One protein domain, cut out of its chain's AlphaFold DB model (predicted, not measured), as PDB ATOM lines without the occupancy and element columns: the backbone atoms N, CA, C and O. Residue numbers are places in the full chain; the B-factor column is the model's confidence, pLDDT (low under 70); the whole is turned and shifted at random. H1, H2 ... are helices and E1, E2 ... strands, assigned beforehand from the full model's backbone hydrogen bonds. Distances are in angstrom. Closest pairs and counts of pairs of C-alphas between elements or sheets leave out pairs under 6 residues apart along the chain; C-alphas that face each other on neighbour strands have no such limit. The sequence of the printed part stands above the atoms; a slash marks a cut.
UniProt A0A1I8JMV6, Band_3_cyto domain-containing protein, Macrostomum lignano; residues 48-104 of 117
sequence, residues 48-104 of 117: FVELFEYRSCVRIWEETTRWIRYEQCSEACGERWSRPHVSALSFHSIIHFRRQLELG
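Overview. This is residues 48 to 104 of the 117 residues of the protein "Band_3_cyto domain-containing protein" of Macrostomum lignano (UniProt A0A1I8JMV6). A narrow three-stranded antiparallel sheet, made of a long hairpin E1 and E2 with the short strand E3 beside one end of E2, forms one part of the model, and the helix H1 sticks out away from it at the end of a long loop. Residues 89 to 104, of which 91 to 103 belong to H1, stand free. The printed part has 57 residues, with three named strands and one named helix in the order E1, E2, E3, H1; the sheet's order is E1, E2, E3, and the class is mixed, helices and strands. The whole is loose, with a radius of gyration of the C-alphas of 13.5 A and spans of 37 by 30 by 20 A.

Along the chain. E2, residues 60 to 68, is the longest strand at 24.0 A. E1, residues 49 to 55, measures 19.6 A and begins at C-alpha 49 (138.928, 28.524, -6.518). E3 covers residues 70 to 73. H1, residues 91 to 103, measures 18.8 A and ends at C-alpha 103 (125.733, 19.035, -22.782).

Arrangement. E1, E2 and E3 form a meander, each strand the antiparallel neighbour of the one before. The hairpin E1 and E2 has an angle of 158 degrees between directions; C-alphas 50 and 66 face each other at 4.4 A, and N 51 and O 65 are within hydrogen-bond range at 2.8 A. In the hairpin E2 and E3, at 155 degrees, C-alphas 65 and 73 face each other at 4.3 A, and N 70 and O 68 are 2.7 A apart. The edge strands E1 and E3 are apart. H1 is not on the sheet, with 0 pairs of C-alphas within 10 A. In H1 every O i to N i+4 pair is within hydrogen-bond range.

Size, cuts and confidence. The C-alphas of Glu 79 and Glu 102, the two farthest apart, are 37.5 A apart. The printed part has no cut. The links E1 to E2 and E2 to E3 are tight; E3 to H1 is a long link of 17 residues. Mean pLDDT of the printed part is 90.2, with residues 76 to 78 under 70.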
ATOM      1  N   PHE A  48     143.327  29.981  -7.509       91.00
ATOM      2  CA  PHE A  48     142.432  30.077  -6.369       91.00
ATOM      3  C   PHE A  48     141.004  29.814  -6.844       91.00
ATOM      4  O   PHE A  48     140.557  30.417  -7.823       91.00
ATOM      5  N   VAL A  49     140.306  28.897  -6.178       93.50
ATOM      6  CA  VAL A  49     138.928  28.524  -6.518       93.50
ATOM      7  C   VAL A  49     138.054  28.673  -5.282       93.50
ATOM      8  O   VAL A  49     138.417  28.191  -4.212       93.50
ATOM      9  N   GLU A  50     136.887  29.291  -5.442       93.81
ATOM     10  CA  GLU A  50     135.869  29.450  -4.400       93.81
ATOM     11  C   GLU A  50     134.545  28.846  -4.886       93.81
ATOM     12  O   GLU A  50     134.149  29.025  -6.042       93.81
ATOM     13  N   LEU A  51     133.854  28.128  -4.005       93.69
ATOM     14  CA  LEU A  51     132.517  27.592  -4.230       93.69
ATOM     15  C   LEU A  51     131.513  28.371  -3.384       93.69
ATOM     16  O   LEU A  51     131.620  28.431  -2.157       93.69
ATOM     17  N   PHE A  52     130.500  28.897  -4.065       93.12
ATOM     18  CA  PHE A  52     129.360  29.556  -3.447       93.12
ATOM     19  C   PHE A  52     128.087  28.759  -3.701       93.12
ATOM     20  O   PHE A  52     127.788  28.386  -4.837       93.12
ATOM     21  N   GLU A  53     127.301  28.558  -2.649       92.50
ATOM     22  CA  GLU A  53     125.969  27.971  -2.744       92.50
ATOM     23  C   GLU A  53     124.900  29.032  -2.487       92.50
ATOM     24  O   GLU A  53     125.004  29.861  -1.579       92.50
ATOM     25  N   TYR A  54     123.845  29.010  -3.302       93.75
ATOM     26  CA  TYR A  54     122.724  29.925  -3.135       93.75
ATOM     27  C   TYR A  54     121.738  29.394  -2.098       93.75
ATOM     28  O   TYR A  54     121.081  28.368  -2.304       93.75
ATOM     29  N   ARG A  55     121.555  30.141  -1.011       90.81
ATOM     30  CA  ARG A  55     120.533  29.857  -0.005       90.81
ATOM     31  C   ARG A  55     119.238  30.584  -0.319       90.81
ATOM     32  O   ARG A  55     119.082  31.766  -0.026       90.81
ATOM     33  N   SER A  56     118.263  29.855  -0.859       91.62
ATOM     34  CA  SER A  56     116.973  30.418  -1.289       91.62
ATOM     35  C   SER A  56     116.130  31.018  -0.155       91.62
ATOM     36  O   SER A  56     115.389  31.971  -0.390       91.62
ATOM     37  N   CYS A  57     116.254  30.506   1.073       91.44
ATOM     38  CA  CYS A  57     115.512  30.993   2.239       91.44
ATOM     39  C   CYS A  57     115.917  32.412   2.666       91.44
ATOM     40  O   CYS A  57     115.054  33.199   3.048       91.44
ATOM     41  N   VAL A  58     117.207  32.743   2.566       90.56
ATOM     42  CA  VAL A  58     117.769  34.049   2.962       90.56
ATOM     43  C   VAL A  58     118.164  34.892   1.735       90.56
ATOM     44  O   VAL A  58     118.425  36.082   1.856       90.56
ATOM     45  N   ARG A  59     118.113  34.308   0.527       93.50
ATOM     46  CA  ARG A  59     118.461  34.916  -0.772       93.50
ATOM     47  C   ARG A  59     119.890  35.451  -0.838       93.50
ATOM     48  O   ARG A  59     120.136  36.487  -1.453       93.50
ATOM     49  N   ILE A  60     120.822  34.726  -0.237       92.19
ATOM     50  CA  ILE A  60     122.240  35.083  -0.200       92.19
ATOM     51  C   ILE A  60     123.090  33.971  -0.806       92.19
ATOM     52  O   ILE A  60     122.707  32.800  -0.793       92.19
ATOM     53  N   TRP A  61     124.233  34.366  -1.360       91.88
ATOM     54  CA  TRP A  61     125.301  33.454  -1.744       91.88
ATOM     55  C   TRP A  61     126.234  33.297  -0.552       91.88
ATOM     56  O   TRP A  61     126.754  34.291  -0.045       91.88
ATOM     57  N   GLU A  62     126.414  32.065  -0.096       90.50
ATOM     58  CA  GLU A  62     127.310  31.735   1.008       90.50
ATOM     59  C   GLU A  62     128.503  30.949   0.470       90.50
ATOM     60  O   GLU A  62     128.335  30.024  -0.327       90.50
ATOM     61  N   GLU A  63     129.708  31.332   0.893       90.62
ATOM     62  CA  GLU A  63     130.937  30.605   0.571       90.62
ATOM     63  C   GLU A  63     130.961  29.296   1.372       90.62
ATOM     64  O   GLU A  63     130.921  29.300   2.608       90.62
ATOM     65  N   THR A  64     131.000  28.162   0.677       91.38
ATOM     66  CA  THR A  64     130.967  26.842   1.322       91.38
ATOM     67  C   THR A  64     132.334  26.184   1.345       91.38
ATOM     68  O   THR A  64     132.678  25.513   2.315       91.38
ATOM     69  N   THR A  65     133.124  26.352   0.286       92.81
ATOM     70  CA  THR A  65     134.410  25.667   0.131       92.81
ATOM     71  C   THR A  65     135.365  26.502  -0.709       92.81
ATOM     72  O   THR A  65     134.937  27.206  -1.621       92.81
ATOM     73  N   ARG A  66     136.664  26.396  -0.435       92.81
ATOM     74  CA  ARG A  66     137.723  27.044  -1.212       92.81
ATOM     75  C   ARG A  66     138.916  26.119  -1.424       92.81
ATOM     76  O   ARG A  66     139.164  25.224  -0.611       92.81
ATOM     77  N   TRP A  67     139.677  26.370  -2.486       92.56
ATOM     78  CA  TRP A  67     140.856  25.589  -2.853       92.56
ATOM     79  C   TRP A  67     142.058  26.479  -3.173       92.56
ATOM     80  O   TRP A  67     142.002  27.321  -4.069       92.56
ATOM     81  N   ILE A  68     143.167  26.221  -2.471       89.75
ATOM     82  CA  ILE A  68     144.530  26.675  -2.805       89.75
ATOM     83  C   ILE A  68     145.439  25.472  -2.602       89.75
ATOM     84  O   ILE A  68     145.892  25.208  -1.486       89.75
ATOM     85  N   ARG A  69     145.651  24.692  -3.665       87.44
ATOM     86  CA  ARG A  69     146.262  23.343  -3.643       87.44
ATOM     87  C   ARG A  69     145.456  22.296  -2.844       87.44
ATOM     88  O   ARG A  69     145.243  21.200  -3.351       87.44
ATOM     89  N   TYR A  70     144.988  22.635  -1.646       91.25
ATOM     90  CA  TYR A  70     144.159  21.824  -0.751       91.25
ATOM     91  C   TYR A  70     142.771  22.437  -0.561       91.25
ATOM     92  O   TYR A  70     142.590  23.645  -0.719       91.25
ATOM     93  N   GLU A  71     141.814  21.595  -0.186       92.06
ATOM     94  CA  GLU A  71     140.436  21.964   0.116       92.06
ATOM     95  C   GLU A  71     140.272  22.419   1.564       92.06
ATOM     96  O   GLU A  71     140.821  21.820   2.495       92.06
ATOM     97  N   GLN A  72     139.473  23.467   1.747       92.56
ATOM     98  CA  GLN A  72     138.993  23.932   3.041       92.56
ATOM     99  C   GLN A  72     137.493  24.194   2.942       92.56
ATOM    100  O   GLN A  72     137.051  24.967   2.095       92.56
ATOM    101  N   CYS A  73     136.718  23.573   3.825       89.62
ATOM    102  CA  CYS A  73     135.266  23.734   3.890       89.62
ATOM    103  C   CYS A  73     134.908  24.661   5.049       89.62
ATOM    104  O   CYS A  73     135.574  24.635   6.093       89.62
ATOM    105  N   SER A  74     133.859  25.463   4.894       87.94
ATOM    106  CA  SER A  74     133.331  26.264   5.990       87.94
ATOM    107  C   SER A  74     132.639  25.356   7.010       87.94
ATOM    108  O   SER A  74     131.896  24.432   6.672       87.94
ATOM    109  N   GLU A  75     132.932  25.564   8.293       81.25
ATOM    110  CA  GLU A  75     132.249  24.856   9.374       81.25
ATOM    111  C   GLU A  75     130.802  25.370   9.500       81.25
ATOM    112  O   GLU A  75     130.494  26.503   9.136       81.25
ATOM    113  N   ALA A  76     129.900  24.556  10.062       65.69
ATOM    114  CA  ALA A  76     128.450  24.807  10.100       65.69
ATOM    115  C   ALA A  76     128.006  26.127  10.779       65.69
ATOM    116  O   ALA A  76     126.826  26.469  10.734       65.69
ATOM    117  N   CYS A  77     128.930  26.863  11.405       60.62
ATOM    118  CA  CYS A  77     128.688  28.158  12.039       60.62
ATOM    119  C   CYS A  77     129.351  29.344  11.308       60.62
ATOM    120  O   CYS A  77     129.328  30.458  11.814       60.62
ATOM    121  N   GLY A  78     129.955  29.131  10.133       63.31
ATOM    122  CA  GLY A  78     130.477  30.195   9.260       63.31
ATOM    123  C   GLY A  78     131.705  30.961   9.773       63.31
ATOM    124  O   GLY A  78     132.296  31.726   9.019       63.31
ATOM    125  N   GLU A  79     132.124  30.761  11.024       70.69
ATOM    126  CA  GLU A  79     133.246  31.499  11.626       70.69
ATOM    127  C   GLU A  79     134.616  30.848  11.406       70.69
ATOM    128  O   GLU A  79     135.646  31.495  11.605       70.69
ATOM    129  N   ARG A  80     134.662  29.575  10.994       83.56
ATOM    130  CA  ARG A  80     135.911  28.814  10.924       83.56
ATOM    131  C   ARG A  80     135.990  27.940   9.681       83.56
ATOM    132  O   ARG A  80     135.019  27.304   9.282       83.56
ATOM    133  N   TRP A  81     137.179  27.916   9.092       87.25
ATOM    134  CA  TRP A  81     137.547  27.002   8.018       87.25
ATOM    135  C   TRP A  81     138.099  25.707   8.597       87.25
ATOM    136  O   TRP A  81     138.850  25.728   9.580       87.25
ATOM    137  N   SER A  82     137.764  24.587   7.962       86.12
ATOM    138  CA  SER A  82     138.369  23.302   8.283       86.12
ATOM    139  C   SER A  82     139.874  23.303   7.990       86.12
ATOM    140  O   SER A  82     140.418  24.176   7.304       86.12
ATOM    141  N   ARG A  83     140.581  22.304   8.528       87.50
ATOM    142  CA  ARG A  83     141.990  22.092   8.185       87.50
ATOM    143  C   ARG A  83     142.135  21.802   6.686       87.50
ATOM    144  O   ARG A  83     141.288  21.095   6.132       87.50
ATOM    145  N   PRO A  84     143.209  22.301   6.047       90.81
ATOM    146  CA  PRO A  84     143.480  21.983   4.652       90.81
ATOM    147  C   PRO A  84     143.590  20.464   4.486       90.81
ATOM    148  O   PRO A  84     144.326  19.806   5.222       90.81
ATOM    149  N   HIS A  85     142.835  19.906   3.544       87.81
ATOM    150  CA  HIS A  85     142.827  18.474   3.259       87.81
ATOM    151  C   HIS A  85     142.775  18.207   1.753       87.81
ATOM    152  O   HIS A  85     142.529  19.100   0.943       87.81
ATOM    153  N   VAL A  86     143.068  16.968   1.356       93.25
ATOM    154  CA  VAL A  86     142.970  16.551  -0.048       93.25
ATOM    155  C   VAL A  86     141.504  16.308  -0.393       93.25
ATOM    156  O   VAL A  86     140.827  15.561   0.313       93.25
ATOM    157  N   SER A  87     141.036  16.900  -1.493       91.00
ATOM    158  CA  SER A  87     139.668  16.734  -1.979       91.00
ATOM    159  C   SER A  87     139.307  15.283  -2.253       91.00
ATOM    160  O   SER A  87     140.002  14.581  -2.990       91.00
ATOM    161  N   ALA A  88     138.161  14.862  -1.727       92.44
ATOM    162  CA  ALA A  88     137.572  13.563  -2.010       92.44
ATOM    163  C   ALA A  88     136.233  13.757  -2.730       92.44
ATOM    164  O   ALA A  88     135.210  14.057  -2.120       92.44
ATOM    165  N   LEU A  89     136.232  13.576  -4.052       92.75
ATOM    166  CA  LEU A  89     135.019  13.681  -4.858       92.75
ATOM    167  C   LEU A  89     134.312  12.330  -4.971       92.75
ATOM    168  O   LEU A  89     134.935  11.290  -5.185       92.75
ATOM    169  N   SER A  90     132.983  12.353  -4.882       93.00
ATOM    170  CA  SER A  90     132.169  11.163  -5.125       93.00
ATOM    171  C   SER A  90     132.237  10.728  -6.597       93.00
ATOM    172  O   SER A  90     132.303  11.553  -7.507       93.00
ATOM    173  N   PHE A  91     132.114   9.427  -6.868       96.00
ATOM    174  CA  PHE A  91     132.018   8.936  -8.249       96.00
ATOM    175  C   PHE A  91     130.830   9.558  -9.007       96.00
ATOM    176  O   PHE A  91     130.942   9.915 -10.180       96.00
ATOM    177  N   HIS A  92     129.693   9.734  -8.326       96.38
ATOM    178  CA  HIS A  92     128.485  10.288  -8.930       96.38
ATOM    179  C   HIS A  92     128.676  11.734  -9.407       96.38
ATOM    180  O   HIS A  92     128.260  12.067 -10.518       96.38
ATOM    181  N   SER A  93     129.347  12.575  -8.611       94.81
ATOM    182  CA  SER A  93     129.601  13.972  -8.975       94.81
ATOM    183  C   SER A  93     130.499  14.086 -10.206       94.81
ATOM    184  O   SER A  93     130.227  14.919 -11.065       94.81
ATOM    185  N   ILE A  94     131.493  13.207 -10.362       96.12
ATOM    186  CA  ILE A  94     132.378  13.193 -11.538       96.12
ATOM    187  C   ILE A  94     131.605  12.812 -12.810       96.12
ATOM    188  O   ILE A  94     131.737  13.471 -13.841       96.12
ATOM    189  N   ILE A  95     130.761  11.776 -12.748       97.12
ATOM    190  CA  ILE A  95     129.943  11.366 -13.901       97.12
ATOM    191  C   ILE A  95     128.938  12.454 -14.275       97.12
ATOM    192  O   ILE A  95     128.742  12.734 -15.460       97.12
ATOM    193  N   HIS A  96     128.313  13.086 -13.280       95.56
ATOM    194  CA  HIS A  96     127.412  14.202 -13.524       95.56
ATOM    195  C   HIS A  96     128.156  15.387 -14.153       95.56
ATOM    196  O   HIS A  96     127.710  15.912 -15.168       95.56
ATOM    197  N   PHE A  97     129.321  15.752 -13.616       94.62
ATOM    198  CA  PHE A  97     130.147  16.841 -14.132       94.62
ATOM    199  C   PHE A  97     130.559  16.618 -15.589       94.62
ATOM    200  O   PHE A  97     130.393  17.510 -16.416       94.62
ATOM    201  N   ARG A  98     130.986  15.400 -15.948       96.06
ATOM    202  CA  ARG A  98     131.291  15.051 -17.342       96.06
ATOM    203  C   ARG A  98     130.096  15.288 -18.269       96.06
ATOM    204  O   ARG A  98     130.264  15.873 -19.333       96.06
ATOM    205  N   ARG A  99     128.891  14.875 -17.866       96.06
ATOM    206  CA  ARG A  99     127.675  15.125 -18.661       96.06
ATOM    207  C   ARG A  99     127.398  16.617 -18.825       96.06
ATOM    208  O   ARG A  99     126.977  17.031 -19.896       96.06
ATOM    209  N   GLN A 100     127.653  17.421 -17.790       95.19
ATOM    210  CA  GLN A 100     127.502  18.876 -17.871       95.19
ATOM    211  C   GLN A 100     128.545  19.522 -18.791       95.19
ATOM    212  O   GLN A 100     128.231  20.509 -19.438       95.19
ATOM    213  N   LEU A 101     129.747  18.958 -18.921       95.38
ATOM    214  CA  LEU A 101     130.710  19.413 -19.931       95.38
ATOM    215  C   LEU A 101     130.301  19.015 -21.356       95.38
ATOM    216  O   LEU A 101     130.544  19.763 -22.292       95.38
ATOM    217  N   GLU A 102     129.675  17.851 -21.532       95.75
ATOM    218  CA  GLU A 102     129.229  17.379 -22.852       95.75
ATOM    219  C   GLU A 102     127.967  18.107 -23.350       95.75
ATOM    220  O   GLU A 102     127.824  18.335 -24.549       95.75
ATOM    221  N   LEU A 103     127.044  18.457 -22.446       96.12
ATOM    222  CA  LEU A 103     125.733  19.035 -22.782       96.12
ATOM    223  C   LEU A 103     125.599  20.522 -22.439       96.12
ATOM    224  O   LEU A 103     124.658  21.176 -22.890       96.12
ATOM    225  N   GLY A 104     126.477  21.037 -21.587       93.00
ATOM    226  CA  GLY A 104     126.405  22.398 -21.085       93.00
ATOM    227  C   GLY A 104     126.904  23.436 -22.080       93.00
ATOM    228  O   GLY A 104     127.425  23.146 -23.155       93.00
TER     229      GLY A 104